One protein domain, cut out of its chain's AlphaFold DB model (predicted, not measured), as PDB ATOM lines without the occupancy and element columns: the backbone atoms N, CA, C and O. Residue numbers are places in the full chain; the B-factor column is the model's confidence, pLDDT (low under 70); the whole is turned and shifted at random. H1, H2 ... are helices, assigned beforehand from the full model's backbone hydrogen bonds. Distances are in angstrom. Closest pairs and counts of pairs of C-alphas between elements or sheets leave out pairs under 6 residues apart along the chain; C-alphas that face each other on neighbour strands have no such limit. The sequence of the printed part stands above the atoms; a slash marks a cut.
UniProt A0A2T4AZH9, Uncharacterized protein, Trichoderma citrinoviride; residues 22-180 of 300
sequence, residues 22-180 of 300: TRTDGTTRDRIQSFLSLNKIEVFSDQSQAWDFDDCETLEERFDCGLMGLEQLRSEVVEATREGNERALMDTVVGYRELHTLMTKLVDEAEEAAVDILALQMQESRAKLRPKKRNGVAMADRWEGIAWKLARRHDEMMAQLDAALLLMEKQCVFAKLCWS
ATOM      1  N   THR A  22     235.987 156.197 144.098       56.28
ATOM      2  CA  THR A  22     235.134 157.375 144.071       56.28
ATOM      3  C   THR A  22     233.716 156.983 144.467       56.28
ATOM      4  O   THR A  22     232.916 156.585 143.615       56.28
ATOM      5  N   ARG A  23     233.380 157.099 145.756       54.91
ATOM      6  CA  ARG A  23     231.973 157.128 146.176       54.91
ATOM      7  C   ARG A  23     231.347 158.448 145.734       54.91
ATOM      8  O   ARG A  23     231.910 159.520 145.952       54.91
ATOM      9  N   THR A  24     230.207 158.368 145.055       55.88
ATOM     10  CA  THR A  24     229.485 159.543 144.535       55.88
ATOM     11  C   THR A  24     228.475 160.113 145.529       55.88
ATOM     12  O   THR A  24     227.928 161.191 145.303       55.88
ATOM     13  N   ASP A  25     228.222 159.392 146.613       58.34
ATOM     14  CA  ASP A  25     227.339 159.716 147.723       58.34
ATOM     15  C   ASP A  25     228.131 160.227 148.943       58.34
ATOM     16  O   ASP A  25     229.344 160.045 149.044       58.34
ATOM     17  N   GLY A  26     227.458 160.955 149.839       67.31
ATOM     18  CA  GLY A  26     228.072 161.539 151.040       67.31
ATOM     19  C   GLY A  26     228.760 162.894 150.834       67.31
ATOM     20  O   GLY A  26     228.845 163.425 149.719       67.31
ATOM     21  N   THR A  27     229.220 163.467 151.947       75.38
ATOM     22  CA  THR A  27     229.969 164.730 152.011       75.38
ATOM     23  C   THR A  27     231.401 164.557 151.491       75.38
ATOM     24  O   THR A  27     231.907 163.442 151.371       75.38
ATOM     25  N   THR A  28     232.107 165.662 151.224       70.50
ATOM     26  CA  THR A  28     233.543 165.632 150.880       70.50
ATOM     27  C   THR A  28     234.364 164.865 151.921       70.50
ATOM     28  O   THR A  28     235.259 164.103 151.560       70.50
ATOM     29  N   ARG A  29     234.019 165.004 153.207       73.69
ATOM     30  CA  ARG A  29     234.676 164.299 154.313       73.69
ATOM     31  C   ARG A  29     234.468 162.786 154.236       73.69
ATOM     32  O   ARG A  29     235.437 162.044 154.366       73.69
ATOM     33  N   ASP A  30     233.246 162.331 153.958       75.50
ATOM     34  CA  ASP A  30     232.931 160.896 153.844       75.50
ATOM     35  C   ASP A  30     233.706 160.236 152.696       75.50
ATOM     36  O   ASP A  30     234.151 159.088 152.796       75.50
ATOM     37  N   ARG A  31     233.911 160.983 151.603       73.69
ATOM     38  CA  ARG A  31     234.697 160.538 150.446       73.69
ATOM     39  C   ARG A  31     236.185 160.466 150.764       73.69
ATOM     40  O   ARG A  31     236.801 159.457 150.445       73.69
ATOM     41  N   ILE A  32     236.741 161.475 151.442       75.69
ATOM     42  CA  ILE A  32     238.135 161.452 151.919       75.69
ATOM     43  C   ILE A  32     238.354 160.256 152.849       75.69
ATOM     44  O   ILE A  32     239.305 159.506 152.663       75.69
ATOM     45  N   GLN A  33     237.449 160.020 153.801       78.50
ATOM     46  CA  GLN A  33     237.551 158.888 154.721       78.50
ATOM     47  C   GLN A  33     237.447 157.537 153.995       78.50
ATOM     48  O   GLN A  33     238.192 156.613 154.313       78.50
ATOM     49  N   SER A  34     236.568 157.431 152.993       79.31
ATOM     50  CA  SER A  34     236.459 156.232 152.149       79.31
ATOM     51  C   SER A  34     237.696 156.016 151.269       79.31
ATOM     52  O   SER A  34     238.024 154.882 150.950       79.31
ATOM     53  N   PHE A  35     238.382 157.084 150.860       82.94
ATOM     54  CA  PHE A  35     239.631 156.986 150.107       82.94
ATOM     55  C   PHE A  35     240.788 156.570 151.022       82.94
ATOM     56  O   PHE A  35     241.561 155.680 150.680       82.94
ATOM     57  N   LEU A  36     240.883 157.175 152.210       83.50
ATOM     58  CA  LEU A  36     241.895 156.861 153.218       83.50
ATOM     59  C   LEU A  36     241.818 155.413 153.703       83.50
ATOM     60  O   LEU A  36     242.857 154.823 153.976       83.50
ATOM     61  N   SER A  37     240.629 154.807 153.757       83.94
ATOM     62  CA  SER A  37     240.495 153.387 154.115       83.94
ATOM     63  C   SER A  37     241.118 152.431 153.089       83.94
ATOM     64  O   SER A  37     241.280 151.247 153.376       83.94
ATOM     65  N   LEU A  38     241.494 152.927 151.904       86.44
ATOM     66  CA  LEU A  38     242.253 152.176 150.906       86.44
ATOM     67  C   LEU A  38     243.767 152.239 151.149       86.44
ATOM     68  O   LEU A  38     244.509 151.618 150.387       86.44
ATOM     69  N   ASN A  39     244.246 152.979 152.158       88.56
ATOM     70  CA  ASN A  39     245.665 153.042 152.489       88.56
ATOM     71  C   ASN A  39     246.177 151.663 152.920       88.56
ATOM     72  O   ASN A  39     245.717 151.101 153.910       88.56
ATOM     73  N   LYS A  40     247.140 151.129 152.169       89.12
ATOM     74  CA  LYS A  40     247.893 149.910 152.490       89.12
ATOM     75  C   LYS A  40     249.400 150.159 152.369       89.12
ATOM     76  O   LYS A  40     250.166 149.219 152.169       89.12
ATOM     77  N   ILE A  41     249.827 151.427 152.406       87.06
ATOM     78  CA  ILE A  41     251.243 151.804 152.303       87.06
ATOM     79  C   ILE A  41     251.989 151.249 153.511       87.06
ATOM     80  O   ILE A  41     253.101 150.750 153.372       87.06
ATOM     81  N   GLU A  42     251.345 151.325 154.671       82.81
ATOM     82  CA  GLU A  42     251.865 150.902 155.959       82.81
ATOM     83  C   GLU A  42     250.688 150.531 156.865       82.81
ATOM     84  O   GLU A  42     249.597 151.094 156.738       82.81
ATOM     85  N   VAL A  43     250.904 149.563 157.754       78.25
ATOM     86  CA  VAL A  43     249.979 149.256 158.846       78.25
ATOM     87  C   VAL A  43     250.570 149.896 160.087       78.25
ATOM     88  O   VAL A  43     251.607 149.444 160.563       78.25
ATOM     89  N   PHE A  44     249.929 150.949 160.579       73.19
ATOM     90  CA  PHE A  44     250.362 151.604 161.805       73.19
ATOM     91  C   PHE A  44     249.998 150.734 162.998       73.19
ATOM     92  O   PHE A  44     248.875 150.228 163.101       73.19
ATOM     93  N   SER A  45     250.959 150.550 163.891       63.50
ATOM     94  CA  SER A  45     250.688 149.976 165.201       63.50
ATOM     95  C   SER A  45     249.944 150.998 166.081       63.50
ATOM     96  O   SER A  45     250.066 152.204 165.868       63.50
ATOM     97  N   ASP A  46     249.141 150.535 167.051       58.84
ATOM     98  CA  ASP A  46     248.501 151.402 168.061       58.84
ATOM     99  C   ASP A  46     249.592 151.968 168.993       58.84
ATOM    100  O   ASP A  46     249.797 151.510 170.121       58.84
ATOM    101  N   GLN A  47     250.353 152.948 168.505       55.91
ATOM    102  CA  GLN A  47     251.434 153.593 169.247       55.91
ATOM    103  C   GLN A  47     250.853 154.674 170.162       55.91
ATOM    104  O   GLN A  47     251.004 155.873 169.966       55.91
ATOM    105  N   SER A  48     250.139 154.224 171.194       52.31
ATOM    106  CA  SER A  48     249.612 155.083 172.268       52.31
ATOM    107  C   SER A  48     250.685 155.558 173.258       52.31
ATOM    108  O   SER A  48     250.377 156.303 174.190       52.31
ATOM    109  N   GLN A  49     251.936 155.127 173.084       54.59
ATOM    110  CA  GLN A  49     253.023 155.424 174.003       54.59
ATOM    111  C   GLN A  49     253.838 156.607 173.475       54.59
ATOM    112  O   GLN A  49     254.359 156.567 172.363       54.59
ATOM    113  N   ALA A  50     253.915 157.674 174.274       56.22
ATOM    114  CA  ALA A  50     254.772 158.814 173.980       56.22
ATOM    115  C   ALA A  50     256.232 158.342 173.886       56.22
ATOM    116  O   ALA A  50     256.695 157.597 174.748       56.22
ATOM    117  N   TRP A  51     256.921 158.751 172.823       66.31
ATOM    118  CA  TRP A  51     258.344 158.505 172.628       66.31
ATOM    119  C   TRP A  51     259.129 159.591 173.365       66.31
ATOM    120  O   TRP A  51     258.854 160.777 173.174       66.31
ATOM    121  N   ASP A  52     260.088 159.192 174.198       65.50
ATOM    122  CA  ASP A  52     260.993 160.117 174.878       65.50
ATOM    123  C   ASP A  52     262.443 159.683 174.648       65.50
ATOM    124  O   ASP A  52     262.844 158.579 175.008       65.50
ATOM    125  N   PHE A  53     263.229 160.553 174.009       64.44
ATOM    126  CA  PHE A  53     264.659 160.327 173.791       64.44
ATOM    127  C   PHE A  53     265.444 160.306 175.107       64.44
ATOM    128  O   PHE A  53     266.511 159.688 175.160       64.44
ATOM    129  N   ASP A  54     264.931 160.975 176.143       66.38
ATOM    130  CA  ASP A  54     265.599 161.107 177.435       66.38
ATOM    131  C   ASP A  54     265.565 159.796 178.243       66.38
ATOM    132  O   ASP A  54     266.425 159.590 179.102       66.38
ATOM    133  N   ASP A  55     264.653 158.875 177.906       70.62
ATOM    134  CA  ASP A  55     264.542 157.547 178.522       70.62
ATOM    135  C   ASP A  55     265.463 156.489 177.868       70.62
ATOM    136  O   ASP A  55     265.612 155.388 178.401       70.62
ATOM    137  N   CYS A  56     266.100 156.794 176.726       78.50
ATOM    138  CA  CYS A  56     266.906 155.840 175.951       78.50
ATOM    139  C   CYS A  56     268.413 155.971 176.323       78.50
ATOM    140  O   CYS A  56     269.056 157.000 176.065       78.50
ATOM    141  N   GLU A  57     268.996 154.928 176.938       75.94
ATOM    142  CA  GLU A  57     270.349 154.949 177.533       75.94
ATOM    143  C   GLU A  57     271.465 154.781 176.490       75.94
ATOM    144  O   GLU A  57     272.549 155.362 176.615       75.94
ATOM    145  N   THR A  58     271.210 153.995 175.446       80.62
ATOM    146  CA  THR A  58     272.183 153.682 174.393       80.62
ATOM    147  C   THR A  58     271.866 154.394 173.077       80.62
ATOM    148  O   THR A  58     270.729 154.768 172.800       80.62
ATOM    149  N   LEU A  59     272.875 154.562 172.214       78.38
ATOM    150  CA  LEU A  59     272.667 155.094 170.858       78.38
ATOM    151  C   LEU A  59     271.750 154.197 170.013       78.38
ATOM    152  O   LEU A  59     271.018 154.704 169.172       78.38
ATOM    153  N   GLU A  60     271.788 152.885 170.246       79.56
ATOM    154  CA  GLU A  60     270.921 151.915 169.572       79.56
ATOM    155  C   GLU A  60     269.467 152.096 170.006       79.56
ATOM    156  O   GLU A  60     268.608 152.291 169.154       79.56
ATOM    157  N   GLU A  61     269.216 152.189 171.314       81.56
ATOM    158  CA  GLU A  61     267.883 152.502 171.833       81.56
ATOM    159  C   GLU A  61     267.402 153.861 171.326       81.56
ATOM    160  O   GLU A  61     266.283 153.960 170.854       81.56
ATOM    161  N   ARG A  62     268.243 154.903 171.326       84.31
ATOM    162  CA  ARG A  62     267.873 156.221 170.773       84.31
ATOM    163  C   ARG A  62     267.510 156.158 169.294       84.31
ATOM    164  O   ARG A  62     266.617 156.881 168.854       84.31
ATOM    165  N   PHE A  63     268.198 155.323 168.521       87.50
ATOM    166  CA  PHE A  63     267.881 155.127 167.115       87.50
ATOM    167  C   PHE A  63     266.540 154.401 166.944       87.50
ATOM    168  O   PHE A  63     265.697 154.873 166.185       87.50
ATOM    169  N   ASP A  64     266.290 153.339 167.710       86.12
ATOM    170  CA  ASP A  64     265.008 152.623 167.707       86.12
ATOM    171  C   ASP A  64     263.850 153.529 168.169       86.12
ATOM    172  O   ASP A  64     262.813 153.610 167.503       86.12
ATOM    173  N   CYS A  65     264.058 154.294 169.249       86.44
ATOM    174  CA  CYS A  65     263.146 155.323 169.756       86.44
ATOM    175  C   CYS A  65     262.828 156.356 168.653       86.44
ATOM    176  O   CYS A  65     261.671 156.722 168.434       86.44
ATOM    177  N   GLY A  66     263.843 156.793 167.900       89.50
ATOM    178  CA  GLY A  66     263.668 157.697 166.765       89.50
ATOM    179  C   GLY A  66     262.877 157.082 165.606       89.50
ATOM    180  O   GLY A  66     262.015 157.757 165.042       89.50
ATOM    181  N   LEU A  67     263.103 155.808 165.265       90.62
ATOM    182  CA  LEU A  67     262.350 155.118 164.208       90.62
ATOM    183  C   LEU A  67     260.861 155.017 164.550       90.62
ATOM    184  O   LEU A  67     260.021 155.251 163.676       90.62
ATOM    185  N   MET A  68     260.541 154.741 165.817       88.69
ATOM    186  CA  MET A  68     259.166 154.792 166.319       88.69
ATOM    187  C   MET A  68     258.577 156.199 166.188       88.69
ATOM    188  O   MET A  68     257.484 156.357 165.652       88.69
ATOM    189  N   GLY A  69     259.325 157.242 166.567       89.62
ATOM    190  CA  GLY A  69     258.900 158.632 166.366       89.62
ATOM    191  C   GLY A  69     258.606 158.962 164.895       89.62
ATOM    192  O   GLY A  69     257.607 159.612 164.582       89.62
ATOM    193  N   LEU A  70     259.421 158.462 163.957       92.00
ATOM    194  CA  LEU A  70     259.162 158.613 162.522       92.00
ATOM    195  C   LEU A  70     257.901 157.853 162.070       92.00
ATOM    196  O   LEU A  70     257.215 158.331 161.165       92.00
ATOM    197  N   GLU A  71     257.603 156.671 162.618       91.31
ATOM    198  CA  GLU A  71     256.348 155.937 162.352       91.31
ATOM    199  C   GLU A  71     255.134 156.691 162.897       91.31
ATOM    200  O   GLU A  71     254.163 156.898 162.166       91.31
ATOM    201  N   GLN A  72     255.223 157.194 164.126       89.81
ATOM    202  CA  GLN A  72     254.176 157.986 164.760       89.81
ATOM    203  C   GLN A  72     253.830 159.230 163.931       89.81
ATOM    204  O   GLN A  72     252.663 159.472 163.629       89.81
ATOM    205  N   LEU A  73     254.835 159.972 163.461       91.69
ATOM    206  CA  LEU A  73     254.619 161.133 162.592       91.69
ATOM    207  C   LEU A  73     254.000 160.740 161.235       91.69
ATOM    208  O   LEU A  73     253.199 161.493 160.680       91.69
ATOM    209  N   ARG A  74     254.301 159.549 160.692       91.38
ATOM    210  CA  ARG A  74     253.600 159.033 159.496       91.38
ATOM    211  C   ARG A  74     252.130 158.717 159.788       91.38
ATOM    212  O   ARG A  74     251.286 158.987 158.934       91.38
ATOM    213  N   SER A  75     251.817 158.198 160.973       89.94
ATOM    214  CA  SER A  75     250.437 157.970 161.425       89.94
ATOM    215  C   SER A  75     249.675 159.295 161.580       89.94
ATOM    216  O   SER A  75     248.566 159.455 161.068       89.94
ATOM    217  N   GLU A  76     250.318 160.312 162.158       90.69
ATOM    218  CA  GLU A  76     249.755 161.661 162.288       90.69
ATOM    219  C   GLU A  76     249.460 162.321 160.937       90.69
ATOM    220  O   GLU A  76     248.455 163.017 160.806       90.69
ATOM    221  N   VAL A  77     250.265 162.066 159.896       90.06
ATOM    222  CA  VAL A  77     249.943 162.511 158.527       90.06
ATOM    223  C   VAL A  77     248.603 161.945 158.065       90.06
ATOM    224  O   VAL A  77     247.810 162.665 157.451       90.06
ATOM    225  N   VAL A  78     248.325 160.673 158.350       88.12
ATOM    226  CA  VAL A  78     247.065 160.026 157.963       88.12
ATOM    227  C   VAL A  78     245.888 160.624 158.730       88.12
ATOM    228  O   VAL A  78     244.877 160.968 158.109       88.12
ATOM    229  N   GLU A  79     246.031 160.841 160.036       88.12
ATOM    230  CA  GLU A  79     244.981 161.460 160.853       88.12
ATOM    231  C   GLU A  79     244.746 162.936 160.486       88.12
ATOM    232  O   GLU A  79     243.608 163.334 160.234       88.12
ATOM    233  N   ALA A  80     245.797 163.738 160.295       86.62
ATOM    234  CA  ALA A  80     245.668 165.114 159.811       86.62
ATOM    235  C   ALA A  80     244.980 165.170 158.435       86.62
ATOM    236  O   ALA A  80     244.137 166.038 158.175       86.62
ATOM    237  N   THR A  81     245.275 164.202 157.558       85.44
ATOM    238  CA  THR A  81     244.603 164.067 156.258       85.44
ATOM    239  C   THR A  81     243.113 163.774 156.421       85.44
ATOM    240  O   THR A  81     242.282 164.372 155.726       85.44
ATOM    241  N   ARG A  82     242.770 162.878 157.351       84.06
ATOM    242  CA  ARG A  82     241.396 162.480 157.677       84.06
ATOM    243  C   ARG A  82     240.567 163.635 158.222       84.06
ATOM    244  O   ARG A  82     239.389 163.761 157.888       84.06
ATOM    245  N   GLU A  83     241.178 164.475 159.045       82.81
ATOM    246  CA  GLU A  83     240.547 165.667 159.608       82.81
ATOM    247  C   GLU A  83     240.458 166.827 158.610       82.81
ATOM    248  O   GLU A  83     239.695 167.769 158.828       82.81
ATOM    249  N   GLY A  84     241.215 166.771 157.508       78.12
ATOM    250  CA  GLY A  84     241.384 167.912 156.609       78.12
ATOM    251  C   GLY A  84     242.172 169.052 157.262       78.12
ATOM    252  O   GLY A  84     241.984 170.215 156.904       78.12
ATOM    253  N   ASN A  85     243.023 168.734 158.242       82.75
ATOM    254  CA  ASN A  85     243.791 169.702 159.012       82.75
ATOM    255  C   ASN A  85     245.151 169.955 158.350       82.75
ATOM    256  O   ASN A  85     246.159 169.322 158.652       82.75
ATOM    257  N   GLU A  86     245.168 170.910 157.425       73.69
ATOM    258  CA  GLU A  86     246.360 171.264 156.650       73.69
ATOM    259  C   GLU A  86     247.525 171.728 157.529       73.69
ATOM    260  O   GLU A  86     248.676 171.370 157.287       73.69
ATOM    261  N   ARG A  87     247.223 172.525 158.557       80.69
ATOM    262  CA  ARG A  87     248.251 173.055 159.447       80.69
ATOM    263  C   ARG A  87     248.921 171.925 160.218       80.69
ATOM    264  O   ARG A  87     250.142 171.864 160.212       80.69
ATOM    265  N   ALA A  88     248.129 171.009 160.779       85.06
ATOM    266  CA  ALA A  88     248.667 169.818 161.426       85.06
ATOM    267  C   ALA A  88     249.506 168.985 160.449       85.06
ATOM    268  O   ALA A  88     250.627 168.632 160.780       85.06
ATOM    269  N   LEU A  89     249.035 168.765 159.215       86.06
ATOM    270  CA  LEU A  89     249.805 168.028 158.209       86.06
ATOM    271  C   LEU A  89     251.177 168.673 157.934       86.06
ATOM    272  O   LEU A  89     252.184 167.974 157.850       86.06
ATOM    273  N   MET A  90     251.224 169.997 157.776       86.25
ATOM    274  CA  MET A  90     252.474 170.725 157.541       86.25
ATOM    275  C   MET A  90     253.400 170.684 158.759       86.25
ATOM    276  O   MET A  90     254.594 170.444 158.589       86.25
ATOM    277  N   ASP A  91     252.855 170.881 159.959       88.94
ATOM    278  CA  ASP A  91     253.609 170.844 161.214       88.94
ATOM    279  C   ASP A  91     254.202 169.437 161.447       88.94
ATOM    280  O   ASP A  91     255.396 169.314 161.716       88.94
ATOM    281  N   THR A  92     253.429 168.370 161.210       90.88
ATOM    282  CA  THR A  92     253.897 166.973 161.269       90.88
ATOM    283  C   THR A  92     255.007 166.695 160.249       90.88
ATOM    284  O   THR A  92     256.003 166.055 160.577       90.88
ATOM    285  N   VAL A  93     254.896 167.197 159.012       90.19
ATOM    286  CA  VAL A  93     255.960 167.048 157.996       90.19
ATOM    287  C   VAL A  93     257.241 167.778 158.408       90.19
ATOM    288  O   VAL A  93     258.335 167.279 158.147       90.19
ATOM    289  N   VAL A  94     257.130 168.952 159.032       90.50
ATOM    290  CA  VAL A  94     258.291 169.679 159.568       90.50
ATOM    291  C   VAL A  94     258.935 168.880 160.697       90.50
ATOM    292  O   VAL A  94     260.128 168.593 160.601       90.50
ATOM    293  N   GLY A  95     258.149 168.435 161.683       90.81
ATOM    294  CA  GLY A  95     258.637 167.602 162.785       90.81
ATOM    295  C   GLY A  95     259.310 166.319 162.293       90.81
ATOM    296  O   GLY A  95     260.380 165.953 162.772       90.81
ATOM    297  N   TYR A  96     258.767 165.693 161.244       92.81
ATOM    298  CA  TYR A  96     259.377 164.522 160.614       92.81
ATOM    299  C   TYR A  96     260.766 164.827 160.057       92.81
ATOM    300  O   TYR A  96     261.701 164.057 160.264       92.81
ATOM    301  N   ARG A  97     260.930 165.948 159.343       91.00
ATOM    302  CA  ARG A  97     262.233 166.335 158.778       91.00
ATOM    303  C   ARG A  97     263.246 166.673 159.863       91.00
ATOM    304  O   ARG A  97     264.422 166.355 159.704       91.00
ATOM    305  N   GLU A  98     262.806 167.327 160.933       91.75
ATOM    306  CA  GLU A  98     263.655 167.651 162.079       91.75
ATOM    307  C   GLU A  98     264.138 166.375 162.774       91.75
ATOM    308  O   GLU A  98     265.344 166.217 162.962       91.75
ATOM    309  N   LEU A  99     263.232 165.429 163.049       91.56
ATOM    310  CA  LEU A  99     263.580 164.136 163.635       91.56
ATOM    311  C   LEU A  99     264.485 163.314 162.708       91.56
ATOM    312  O   LEU A  99     265.515 162.818 163.150       91.56
ATOM    313  N   HIS A 100     264.175 163.225 161.413       92.75
ATOM    314  CA  HIS A 100     265.017 162.526 160.430       92.75
ATOM    315  C   HIS A 100     266.434 163.120 160.361       92.75
ATOM    316  O   HIS A 100     267.425 162.388 160.358       92.75
ATOM    317  N   THR A 101     266.544 164.452 160.406       91.81
ATOM    318  CA  THR A 101     267.839 165.151 160.454       91.81
ATOM    319  C   THR A 101     268.589 164.853 161.751       91.81
ATOM    320  O   THR A 101     269.801 164.650 161.722       91.81
ATOM    321  N   LEU A 102     267.893 164.833 162.892       90.75
ATOM    322  CA  LEU A 102     268.482 164.470 164.182       90.75
ATOM    323  C   LEU A 102     269.005 163.030 164.160       90.75
ATOM    324  O   LEU A 102     270.133 162.787 164.570       90.75
ATOM    325  N   MET A 103     268.224 162.092 163.627       91.62
ATOM    326  CA  MET A 103     268.627 160.692 163.517       91.62
ATOM    327  C   MET A 103     269.806 160.489 162.574       91.62
ATOM    328  O   MET A 103     270.690 159.703 162.885       91.62
ATOM    329  N   THR A 104     269.861 161.225 161.462       91.75
ATOM    330  CA  THR A 104     271.020 161.192 160.555       91.75
ATOM    331  C   THR A 104     272.291 161.609 161.301       91.75
ATOM    332  O   THR A 104     273.290 160.903 161.255       91.75
ATOM    333  N   LYS A 105     272.226 162.688 162.094       89.75
ATOM    334  CA  LYS A 105     273.358 163.105 162.939       89.75
ATOM    335  C   LYS A 105     273.729 162.056 163.984       89.75
ATOM    336  O   LYS A 105     274.908 161.852 164.224       89.75
ATOM    337  N   LEU A 106     272.749 161.384 164.593       86.94
ATOM    338  CA  LEU A 106     273.015 160.302 165.547       86.94
ATOM    339  C   LEU A 106     273.746 159.121 164.892       86.94
ATOM    340  O   LEU A 106     274.581 158.497 165.542       86.94
ATOM    341  N   VAL A 107     273.449 158.815 163.625       87.38
ATOM    342  CA  VAL A 107     274.168 157.788 162.854       87.38
ATOM    343  C   VAL A 107     275.619 158.207 162.616       87.38
ATOM    344  O   VAL A 107     276.522 157.418 162.895       87.38
ATOM    345  N   ASP A 108     275.841 159.456 162.195       87.25
ATOM    346  CA  ASP A 108     277.184 160.016 161.994       87.25
ATOM    347  C   ASP A 108     277.995 160.016 163.311       87.25
ATOM    348  O   ASP A 108     279.139 159.562 163.355       87.25
ATOM    349  N   GLU A 109     277.388 160.463 164.418       84.94
ATOM    350  CA  GLU A 109     278.004 160.477 165.755       84.94
ATOM    351  C   GLU A 109     278.335 159.060 166.250       84.94
ATOM    352  O   GLU A 109     279.378 158.836 166.873       84.94
ATOM    353  N   ALA A 110     277.469 158.079 165.970       82.81
ATOM    354  CA  ALA A 110     277.706 156.682 166.318       82.81
ATOM    355  C   ALA A 110     278.878 156.084 165.529       82.81
ATOM    356  O   ALA A 110     279.661 155.310 166.092       82.81
ATOM    357  N   GLU A 111     279.020 156.438 164.248       85.56
ATOM    358  CA  GLU A 111     280.171 156.044 163.438       85.56
ATOM    359  C   GLU A 111     281.461 156.666 163.984       85.56
ATOM    360  O   GLU A 111     282.421 155.936 164.245       85.56
ATOM    361  N   GLU A 112     281.476 157.981 164.228       86.25
ATOM    362  CA  GLU A 112     282.652 158.698 164.738       86.25
ATOM    363  C   GLU A 112     283.120 158.123 166.084       86.25
ATOM    364  O   GLU A 112     284.285 157.739 166.231       86.25
ATOM    365  N   ALA A 113     282.201 157.936 167.037       81.69
ATOM    366  CA  ALA A 113     282.516 157.344 168.336       81.69
ATOM    367  C   ALA A 113     283.078 155.917 168.207       81.69
ATOM    368  O   ALA A 113     284.000 155.524 168.933       81.69
ATOM    369  N   ALA A 114     282.550 155.121 167.275       82.50
ATOM    370  CA  ALA A 114     283.037 153.771 167.047       82.50
ATOM    371  C   ALA A 114     284.431 153.747 166.396       82.50
ATOM    372  O   ALA A 114     285.260 152.903 166.757       82.50
ATOM    373  N   VAL A 115     284.711 154.680 165.482       83.50
ATOM    374  CA  VAL A 115     286.036 154.879 164.877       83.50
ATOM    375  C   VAL A 115     287.060 155.303 165.933       83.50
ATOM    376  O   VAL A 115     288.166 154.756 165.960       83.50
ATOM    377  N   ASP A 116     286.696 156.191 166.855       82.38
ATOM    378  CA  ASP A 116     287.573 156.624 167.946       82.38
ATOM    379  C   ASP A 116     287.908 155.483 168.913       82.38
ATOM    380  O   ASP A 116     289.079 155.251 169.245       82.38
ATOM    381  N   ILE A 117     286.904 154.699 169.322       79.38
ATOM    382  CA  ILE A 117     287.112 153.503 170.151       79.38
ATOM    383  C   ILE A 117     288.029 152.510 169.428       79.38
ATOM    384  O   ILE A 117     288.942 151.944 170.039       79.38
ATOM    385  N   LEU A 118     287.826 152.311 168.123       82.69
ATOM    386  CA  LEU A 118     288.674 151.451 167.304       82.69
ATOM    387  C   LEU A 118     290.125 151.950 167.284       82.69
ATOM    388  O   LEU A 118     291.051 151.161 167.493       82.69
ATOM    389  N   ALA A 119     290.338 153.252 167.087       83.81
ATOM    390  CA  ALA A 119     291.660 153.868 167.075       83.81
ATOM    391  C   ALA A 119     292.384 153.692 168.423       83.81
ATOM    392  O   ALA A 119     293.556 153.292 168.448       83.81
ATOM    393  N   LEU A 120     291.675 153.895 169.540       83.50
ATOM    394  CA  LEU A 120     292.192 153.653 170.890       83.50
ATOM    395  C   LEU A 120     292.583 152.183 171.086       83.50
ATOM    396  O   LEU A 120     293.707 151.886 171.501       83.50
ATOM    397  N   GLN A 121     291.712 151.242 170.713       81.25
ATOM    398  CA  GLN A 121     291.991 149.807 170.825       81.25
ATOM    399  C   GLN A 121     293.172 149.364 169.945       81.25
ATOM    400  O   GLN A 121     293.989 148.527 170.360       81.25
ATOM    401  N   MET A 122     293.314 149.941 168.748       80.50
ATOM    402  CA  MET A 122     294.467 149.730 167.872       80.50
ATOM    403  C   MET A 122     295.757 150.251 168.511       80.50
ATOM    404  O   MET A 122     296.783 149.561 168.471       80.50
ATOM    405  N   GLN A 123     295.728 151.442 169.113       81.50
ATOM    406  CA  GLN A 123     296.879 152.036 169.789       81.50
ATOM    407  C   GLN A 123     297.295 151.217 171.017       81.50
ATOM    408  O   GLN A 123     298.476 150.885 171.149       81.50
ATOM    409  N   GLU A 124     296.346 150.818 171.865       81.12
ATOM    410  CA  GLU A 124     296.608 149.943 173.011       81.12
ATOM    411  C   GLU A 124     297.213 148.608 172.583       81.12
ATOM    412  O   GLU A 124     298.178 148.118 173.175       81.12
ATOM    413  N   SER A 125     296.668 148.015 171.524       77.06
ATOM    414  CA  SER A 125     297.153 146.739 171.009       77.06
ATOM    415  C   SER A 125     298.560 146.862 170.432       77.06
ATOM    416  O   SER A 125     299.400 145.995 170.674       77.06
ATOM    417  N   ARG A 126     298.865 147.960 169.727       73.19
ATOM    418  CA  ARG A 126     300.225 148.280 169.260       73.19
ATOM    419  C   ARG A 126     301.193 148.492 170.428       73.19
ATOM    420  O   ARG A 126     302.324 148.011 170.359       73.19
ATOM    421  N   ALA A 127     300.759 149.164 171.496       74.62
ATOM    422  CA  ALA A 127     301.565 149.403 172.693       74.62
ATOM    423  C   ALA A 127     301.889 148.103 173.448       74.62
ATOM    424  O   ALA A 127     303.034 147.894 173.847       74.62
ATOM    425  N   LYS A 128     300.919 147.183 173.559       71.50
ATOM    426  CA  LYS A 128     301.089 145.862 174.193       71.50
ATOM    427  C   LYS A 128     302.008 144.905 173.404       71.50
ATOM    428  O   LYS A 128     302.422 143.890 173.958       71.50
ATOM    429  N   LEU A 129     302.347 145.191 172.137       61.22
ATOM    430  CA  LEU A 129     302.940 144.209 171.205       61.22
ATOM    431  C   LEU A 129     304.396 144.440 170.729       61.22
ATOM    432  O   LEU A 129     304.875 143.683 169.876       61.22
ATOM    433  N   ARG A 130     305.178 145.394 171.252       60.19
ATOM    434  CA  ARG A 130     306.597 145.508 170.822       60.19
ATOM    435  C   ARG A 130     307.471 144.318 171.299       60.19
ATOM    436  O   ARG A 130     307.441 144.010 172.484       60.19
ATOM    437  N   PRO A 131     308.375 143.740 170.469       54.75
ATOM    438  CA  PRO A 131     308.306 143.445 169.041       54.75
ATOM    439  C   PRO A 131     308.333 141.913 168.817       54.75
ATOM    440  O   PRO A 131     309.400 141.308 168.709       54.75
ATOM    441  N   LYS A 132     307.179 141.248 168.689       55.22
ATOM    442  CA  LYS A 132     307.129 139.887 168.113       55.22
ATOM    443  C   LYS A 132     306.609 139.978 166.680       55.22
ATOM    444  O   LYS A 132     305.408 140.017 166.444       55.22
ATOM    445  N   LYS A 133     307.541 139.989 165.718       54.81
ATOM    446  CA  LYS A 133     307.346 140.138 164.255       54.81
ATOM    447  C   LYS A 133     306.361 139.153 163.586       54.81
ATOM    448  O   LYS A 133     306.179 139.231 162.380       54.81
ATOM    449  N   ARG A 134     305.752 138.212 164.315       55.25
ATOM    450  CA  ARG A 134     305.039 137.066 163.723       55.25
ATOM    451  C   ARG A 134     303.528 137.241 163.523       55.25
ATOM    452  O   ARG A 134     302.983 136.503 162.719       55.25
ATOM    453  N   ASN A 135     302.876 138.226 164.153       61.53
ATOM    454  CA  ASN A 135     301.402 138.349 164.128       61.53
ATOM    455  C   ASN A 135     300.871 139.662 163.511       61.53
ATOM    456  O   ASN A 135     299.727 140.034 163.754       61.53
ATOM    457  N   GLY A 136     301.685 140.385 162.733       61.72
ATOM    458  CA  GLY A 136     301.290 141.682 162.160       61.72
ATOM    459  C   GLY A 136     300.128 141.597 161.164       61.72
ATOM    460  O   GLY A 136     299.213 142.406 161.247       61.72
ATOM    461  N   VAL A 137     300.143 140.590 160.284       63.78
ATOM    462  CA  VAL A 137     299.107 140.377 159.254       63.78
ATOM    463  C   VAL A 137     297.764 140.023 159.896       63.78
ATOM    464  O   VAL A 137     296.805 140.758 159.729       63.78
ATOM    465  N   ALA A 138     297.726 139.015 160.773       72.69
ATOM    466  CA  ALA A 138     296.494 138.613 161.462       72.69
ATOM    467  C   ALA A 138     295.862 139.731 162.320       72.69
ATOM    468  O   ALA A 138     294.652 139.750 162.530       72.69
ATOM    469  N   MET A 139     296.669 140.662 162.844       69.06
ATOM    470  CA  MET A 139     296.146 141.842 163.541       69.06
ATOM    471  C   MET A 139     295.592 142.887 162.576       69.06
ATOM    472  O   MET A 139     294.566 143.479 162.891       69.06
ATOM    473  N   ALA A 140     296.242 143.122 161.434       66.88
ATOM    474  CA  ALA A 140     295.709 144.006 160.400       66.88
ATOM    475  C   ALA A 140     294.350 143.493 159.897       66.88
ATOM    476  O   ALA A 140     293.378 144.240 159.968       66.88
ATOM    477  N   ASP A 141     294.261 142.201 159.563       70.69
ATOM    478  CA  ASP A 141     293.023 141.548 159.116       70.69
ATOM    479  C   ASP A 141     291.901 141.668 160.163       70.69
ATOM    480  O   ASP A 141     290.735 141.892 159.841       70.69
ATOM    481  N   ARG A 142     292.241 141.555 161.457       77.88
ATOM    482  CA  ARG A 142     291.273 141.717 162.552       77.88
ATOM    483  C   ARG A 142     290.704 143.135 162.613       77.88
ATOM    484  O   ARG A 142     289.501 143.282 162.816       77.88
ATOM    485  N   TRP A 143     291.550 144.158 162.503       77.19
ATOM    486  CA  TRP A 143     291.104 145.552 162.574       77.19
ATOM    487  C   TRP A 143     290.323 145.963 161.333       77.19
ATOM    488  O   TRP A 143     289.295 146.620 161.468       77.19
ATOM    489  N   GLU A 144     290.748 145.501 160.156       71.00
ATOM    490  CA  GLU A 144     289.992 145.645 158.910       71.00
ATOM    491  C   GLU A 144     288.594 145.024 159.039       71.00
ATOM    492  O   GLU A 144     287.593 145.676 158.750       71.00
ATOM    493  N   GLY A 145     288.496 143.810 159.595       75.31
ATOM    494  CA  GLY A 145     287.211 143.156 159.844       75.31
ATOM    495  C   GLY A 145     286.308 143.877 160.855       75.31
ATOM    496  O   GLY A 145     285.088 143.752 160.768       75.31
ATOM    497  N   ILE A 146     286.865 144.626 161.816       80.31
ATOM    498  CA  ILE A 146     286.071 145.450 162.747       80.31
ATOM    499  C   ILE A 146     285.606 146.735 162.055       80.31
ATOM    500  O   ILE A 146     284.422 147.049 162.133       80.31
ATOM    501  N   ALA A 147     286.490 147.425 161.330       74.81
ATOM    502  CA  ALA A 147     286.134 148.615 160.556       74.81
ATOM    503  C   ALA A 147     285.022 148.317 159.537       74.81
ATOM    504  O   ALA A 147     284.054 149.064 159.441       74.81
ATOM    505  N   TRP A 148     285.095 147.172 158.848       72.31
ATOM    506  CA  TRP A 148     284.058 146.752 157.903       72.31
ATOM    507  C   TRP A 148     282.693 146.526 158.570       72.31
ATOM    508  O   TRP A 148     281.660 146.862 157.997       72.31
ATOM    509  N   LYS A 149     282.664 145.993 159.800       82.81
ATOM    510  CA  LYS A 149     281.412 145.837 160.564       82.81
ATOM    511  C   LYS A 149     280.808 147.179 160.974       82.81
ATOM    512  O   LYS A 149     279.587 147.280 160.998       82.81
ATOM    513  N   LEU A 150     281.642 148.166 161.303       78.06
ATOM    514  CA  LEU A 150     281.188 149.515 161.644       78.06
ATOM    515  C   LEU A 150     280.572 150.210 160.432       78.06
ATOM    516  O   LEU A 150     279.421 150.622 160.508       78.06
ATOM    517  N   ALA A 151     281.283 150.218 159.302       74.25
ATOM    518  CA  ALA A 151     280.777 150.781 158.052       74.25
ATOM    519  C   ALA A 151     279.458 150.118 157.624       74.25
ATOM    520  O   ALA A 151     278.486 150.794 157.309       74.25
ATOM    521  N   ARG A 152     279.374 148.783 157.707       82.69
ATOM    522  CA  ARG A 152     278.135 148.067 157.375       82.69
ATOM    523  C   ARG A 152     276.970 148.454 158.289       82.69
ATOM    524  O   ARG A 152     275.852 148.580 157.808       82.69
ATOM    525  N   ARG A 153     277.213 148.639 159.592       85.50
ATOM    526  CA  ARG A 153     276.175 149.078 160.539       85.50
ATOM    527  C   ARG A 153     275.691 150.493 160.216       85.50
ATOM    528  O   ARG A 153     274.488 150.725 160.234       85.50
ATOM    529  N   HIS A 154     276.609 151.405 159.904       86.38
ATOM    530  CA  HIS A 154     276.273 152.754 159.449       86.38
ATOM    531  C   HIS A 154     275.374 152.704 158.201       86.38
ATOM    532  O   HIS A 154     274.284 153.273 158.200       86.38
ATOM    533  N   ASP A 155     275.773 151.938 157.181       85.50
ATOM    534  CA  ASP A 155     274.996 151.779 155.945       85.50
ATOM    535  C   ASP A 155     273.605 151.176 156.205       85.50
ATOM    536  O   ASP A 155     272.618 151.608 155.611       85.50
ATOM    537  N   GLU A 156     273.506 150.195 157.108       90.25
ATOM    538  CA  GLU A 156     272.235 149.595 157.528       90.25
ATOM    539  C   GLU A 156     271.314 150.629 158.205       90.25
ATOM    540  O   GLU A 156     270.124 150.675 157.891       90.25
ATOM    541  N   MET A 157     271.842 151.481 159.091       88.62
ATOM    542  CA  MET A 157     271.066 152.535 159.763       88.62
ATOM    543  C   MET A 157     270.633 153.632 158.780       88.62
ATOM    544  O   MET A 157     269.460 154.009 158.758       88.62
ATOM    545  N   MET A 158     271.530 154.087 157.904       90.12
ATOM    546  CA  MET A 158     271.190 155.050 156.850       90.12
ATOM    547  C   MET A 158     270.128 154.502 155.895       90.12
ATOM    548  O   MET A 158     269.166 155.199 155.577       90.12
ATOM    549  N   ALA A 159     270.226 153.228 155.503       90.69
ATOM    550  CA  ALA A 159     269.218 152.584 154.665       90.69
ATOM    551  C   ALA A 159     267.837 152.531 155.342       90.69
ATOM    552  O   ALA A 159     266.817 152.681 154.666       90.69
ATOM    553  N   GLN A 160     267.780 152.348 156.667       92.19
ATOM    554  CA  GLN A 160     266.524 152.408 157.423       92.19
ATOM    555  C   GLN A 160     265.934 153.824 157.437       92.19
ATOM    556  O   GLN A 160     264.729 153.980 157.222       92.19
ATOM    557  N   LEU A 161     266.764 154.857 157.610       91.62
ATOM    558  CA  LEU A 161     266.327 156.256 157.534       91.62
ATOM    559  C   LEU A 161     265.824 156.636 156.138       91.62
ATOM    560  O   LEU A 161     264.800 157.310 156.016       91.62
ATOM    561  N   ASP A 162     266.504 156.186 155.086       90.50
ATOM    562  CA  ASP A 162     266.087 156.406 153.699       90.50
ATOM    563  C   ASP A 162     264.765 155.694 153.390       90.50
ATOM    564  O   ASP A 162     263.872 156.265 152.753       90.50
ATOM    565  N   ALA A 163     264.599 154.461 153.876       90.94
ATOM    566  CA  ALA A 163     263.354 153.715 153.740       90.94
ATOM    567  C   ALA A 163     262.196 154.407 154.475       90.94
ATOM    568  O   ALA A 163     261.109 154.552 153.907       90.94
ATOM    569  N   ALA A 164     262.432 154.886 155.700       91.44
ATOM    570  CA  ALA A 164     261.447 155.637 156.471       91.44
ATOM    571  C   ALA A 164     261.040 156.928 155.742       91.44
ATOM    572  O   ALA A 164     259.843 157.199 155.593       91.44
ATOM    573  N   LEU A 165     262.015 157.689 155.232       91.62
ATOM    574  CA  LEU A 165     261.771 158.920 154.479       91.62
ATOM    575  C   LEU A 165     260.930 158.642 153.232       91.62
ATOM    576  O   LEU A 165     259.956 159.348 152.963       91.62
ATOM    577  N   LEU A 166     261.263 157.583 152.492       91.25
ATOM    578  CA  LEU A 166     260.515 157.183 151.307       91.25
ATOM    579  C   LEU A 166     259.060 156.823 151.646       91.25
ATOM    580  O   LEU A 166     258.153 157.188 150.896       91.25
ATOM    581  N   LEU A 167     258.817 156.126 152.762       91.94
ATOM    582  CA  LEU A 167     257.460 155.824 153.231       91.94
ATOM    583  C   LEU A 167     256.688 157.098 153.568       91.94
ATOM    584  O   LEU A 167     255.550 157.257 153.128       91.94
ATOM    585  N   MET A 168     257.311 158.040 154.271       92.12
ATOM    586  CA  MET A 168     256.691 159.321 154.593       92.12
ATOM    587  C   MET A 168     256.355 160.134 153.335       92.12
ATOM    588  O   MET A 168     255.245 160.655 153.204       92.12
ATOM    589  N   GLU A 169     257.260 160.192 152.353       91.50
ATOM    590  CA  GLU A 169     256.972 160.853 151.080       91.50
ATOM    591  C   GLU A 169     255.768 160.212 150.367       91.50
ATOM    592  O   GLU A 169     254.931 160.939 149.822       91.50
ATOM    593  N   LYS A 170     255.641 158.876 150.405       92.50
ATOM    594  CA  LYS A 170     254.479 158.150 149.865       92.50
ATOM    595  C   LYS A 170     253.191 158.490 150.615       92.50
ATOM    596  O   LYS A 170     252.183 158.750 149.959       92.50
ATOM    597  N   GLN A 171     253.223 158.564 151.948       91.12
ATOM    598  CA  GLN A 171     252.064 158.976 152.753       91.12
ATOM    599  C   GLN A 171     251.616 160.401 152.400       91.12
ATOM    600  O   GLN A 171     250.431 160.642 152.191       91.12
ATOM    601  N   CYS A 172     252.546 161.342 152.213       89.19
ATOM    602  CA  CYS A 172     252.204 162.699 151.777       89.19
ATOM    603  C   CYS A 172     251.640 162.758 150.350       89.19
ATOM    604  O   CYS A 172     250.746 163.555 150.060       89.19
ATOM    605  N   VAL A 173     252.156 161.928 149.442       89.19
ATOM    606  CA  VAL A 173     251.627 161.802 148.076       89.19
ATOM    607  C   VAL A 173     250.201 161.258 148.101       89.19
ATOM    608  O   VAL A 173     249.331 161.785 147.406       89.19
ATOM    609  N   PHE A 174     249.950 160.252 148.935       89.44
ATOM    610  CA  PHE A 174     248.622 159.696 149.156       89.44
ATOM    611  C   PHE A 174     247.669 160.720 149.784       89.44
ATOM    612  O   PHE A 174     246.579 160.930 149.260       89.44
ATOM    613  N   ALA A 175     248.110 161.447 150.814       86.88
ATOM    614  CA  ALA A 175     247.350 162.531 151.433       86.88
ATOM    615  C   ALA A 175     246.917 163.597 150.420       86.88
ATOM    616  O   ALA A 175     245.753 163.996 150.360       86.88
ATOM    617  N   LYS A 176     247.841 164.008 149.545       84.25
ATOM    618  CA  LYS A 176     247.530 164.938 148.458       84.25
ATOM    619  C   LYS A 176     246.507 164.355 147.477       84.25
ATOM    620  O   LYS A 176     245.604 165.069 147.039       84.25
ATOM    621  N   LEU A 177     246.618 163.071 147.137       83.88
ATOM    622  CA  LEU A 177     245.657 162.402 146.263       83.88
ATOM    623  C   LEU A 177     244.241 162.411 146.867       83.88
ATOM    624  O   LEU A 177     243.295 162.729 146.141       83.88
ATOM    625  N   CYS A 178     244.116 162.163 148.180       81.75
ATOM    626  CA  CYS A 178     242.852 162.193 148.931       81.75
ATOM    627  C   CYS A 178     242.118 163.534 148.824       81.75
ATOM    628  O   CYS A 178     240.889 163.573 148.785       81.75
ATOM    629  N   TRP A 179     242.854 164.643 148.783       78.12
ATOM    630  CA  TRP A 179     242.273 165.985 148.702       78.12
ATOM    631  C   TRP A 179     242.063 166.484 147.267       78.12
ATOM    632  O   TRP A 179     241.372 167.485 147.053       78.12
ATOM    633  N   SER A 180     242.602 165.786 146.264       78.44
ATOM    634  CA  SER A 180     242.440 166.177 144.865       78.44
ATOM    635  C   SER A 180     241.005 165.959 144.373       78.44
ATOM    636  O   SER A 180     240.291 165.062 144.827       78.44
TER     637      SER A 180
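This is residues 22 to 180 of the 300 residues of an uncharacterized protein of Trichoderma citrinoviride (UniProt A0A2T4AZH9). A long helical hairpin, H3 and H4 side by side, makes the length of a rod; the shorter H2 packs along both over the half nearer the last printed residue, and small H1 sits at that end. Residues 127 to 135, at the turn of the hairpin, stick out at the other end. The printed part has 159 residues with four named helices, H1 to H4 in chain order, and no named strand; the class is all helix. It is only just extended, close to loose, with a radius of gyration of the C-alphas of 23.0 A and spans of 85 by 29 by 22 A.

Find C-alpha 136 at (301.290, 141.682, 162.160); from there H4, residues 136 to 179, runs 65.2 A to C-alpha 179 at (242.273, 165.985, 148.702). H3, residues 86 to 128, is 62.8 A long, and H2, residues 59 to 83, 35.6 A. H1, residues 28 to 36, begins at (233.543, 165.632, 150.880) and spans 12.3 A.

H2, H3 and H4 form an up and down bundle, each running against the one before. Look at Val 107 and His 154: their C-alphas, 6.4 A apart, are the closest of the hairpin H3 and H4, at a shallow tilt of 1 degrees. H2 touches H3, closest at the C-alphas of Ala 80 and Leu 89, 5.3 A. It touches H4 at residues 161 to 178 alone, closest at the C-alphas of Thr 81 and Ala 175, 5.8 A. H1 touches H4 at residues 178 to 179 alone, where the C-alphas of Ile 32 and Cys 178 are closest, 5.6 A. H1 also touches H2, closest at the C-alphas of Gln 33 and Arg 82, 6.0 A, at a tilt of 37 degrees, only just steep. H1 and H3 are apart. In H1, H2, H3 and H4 every O i to N i+4 pair is within hydrogen-bond range.

The C-alphas of Asp 25 and Pro 131, the two farthest apart, are 85.3 A apart. The printed part has no cut. The link from H1 to H2, residues 37 to 58, is long. Look for pLDDT under 70 at residues 22 to 26, 45 to 54, 129 to 137 and 139 to 140.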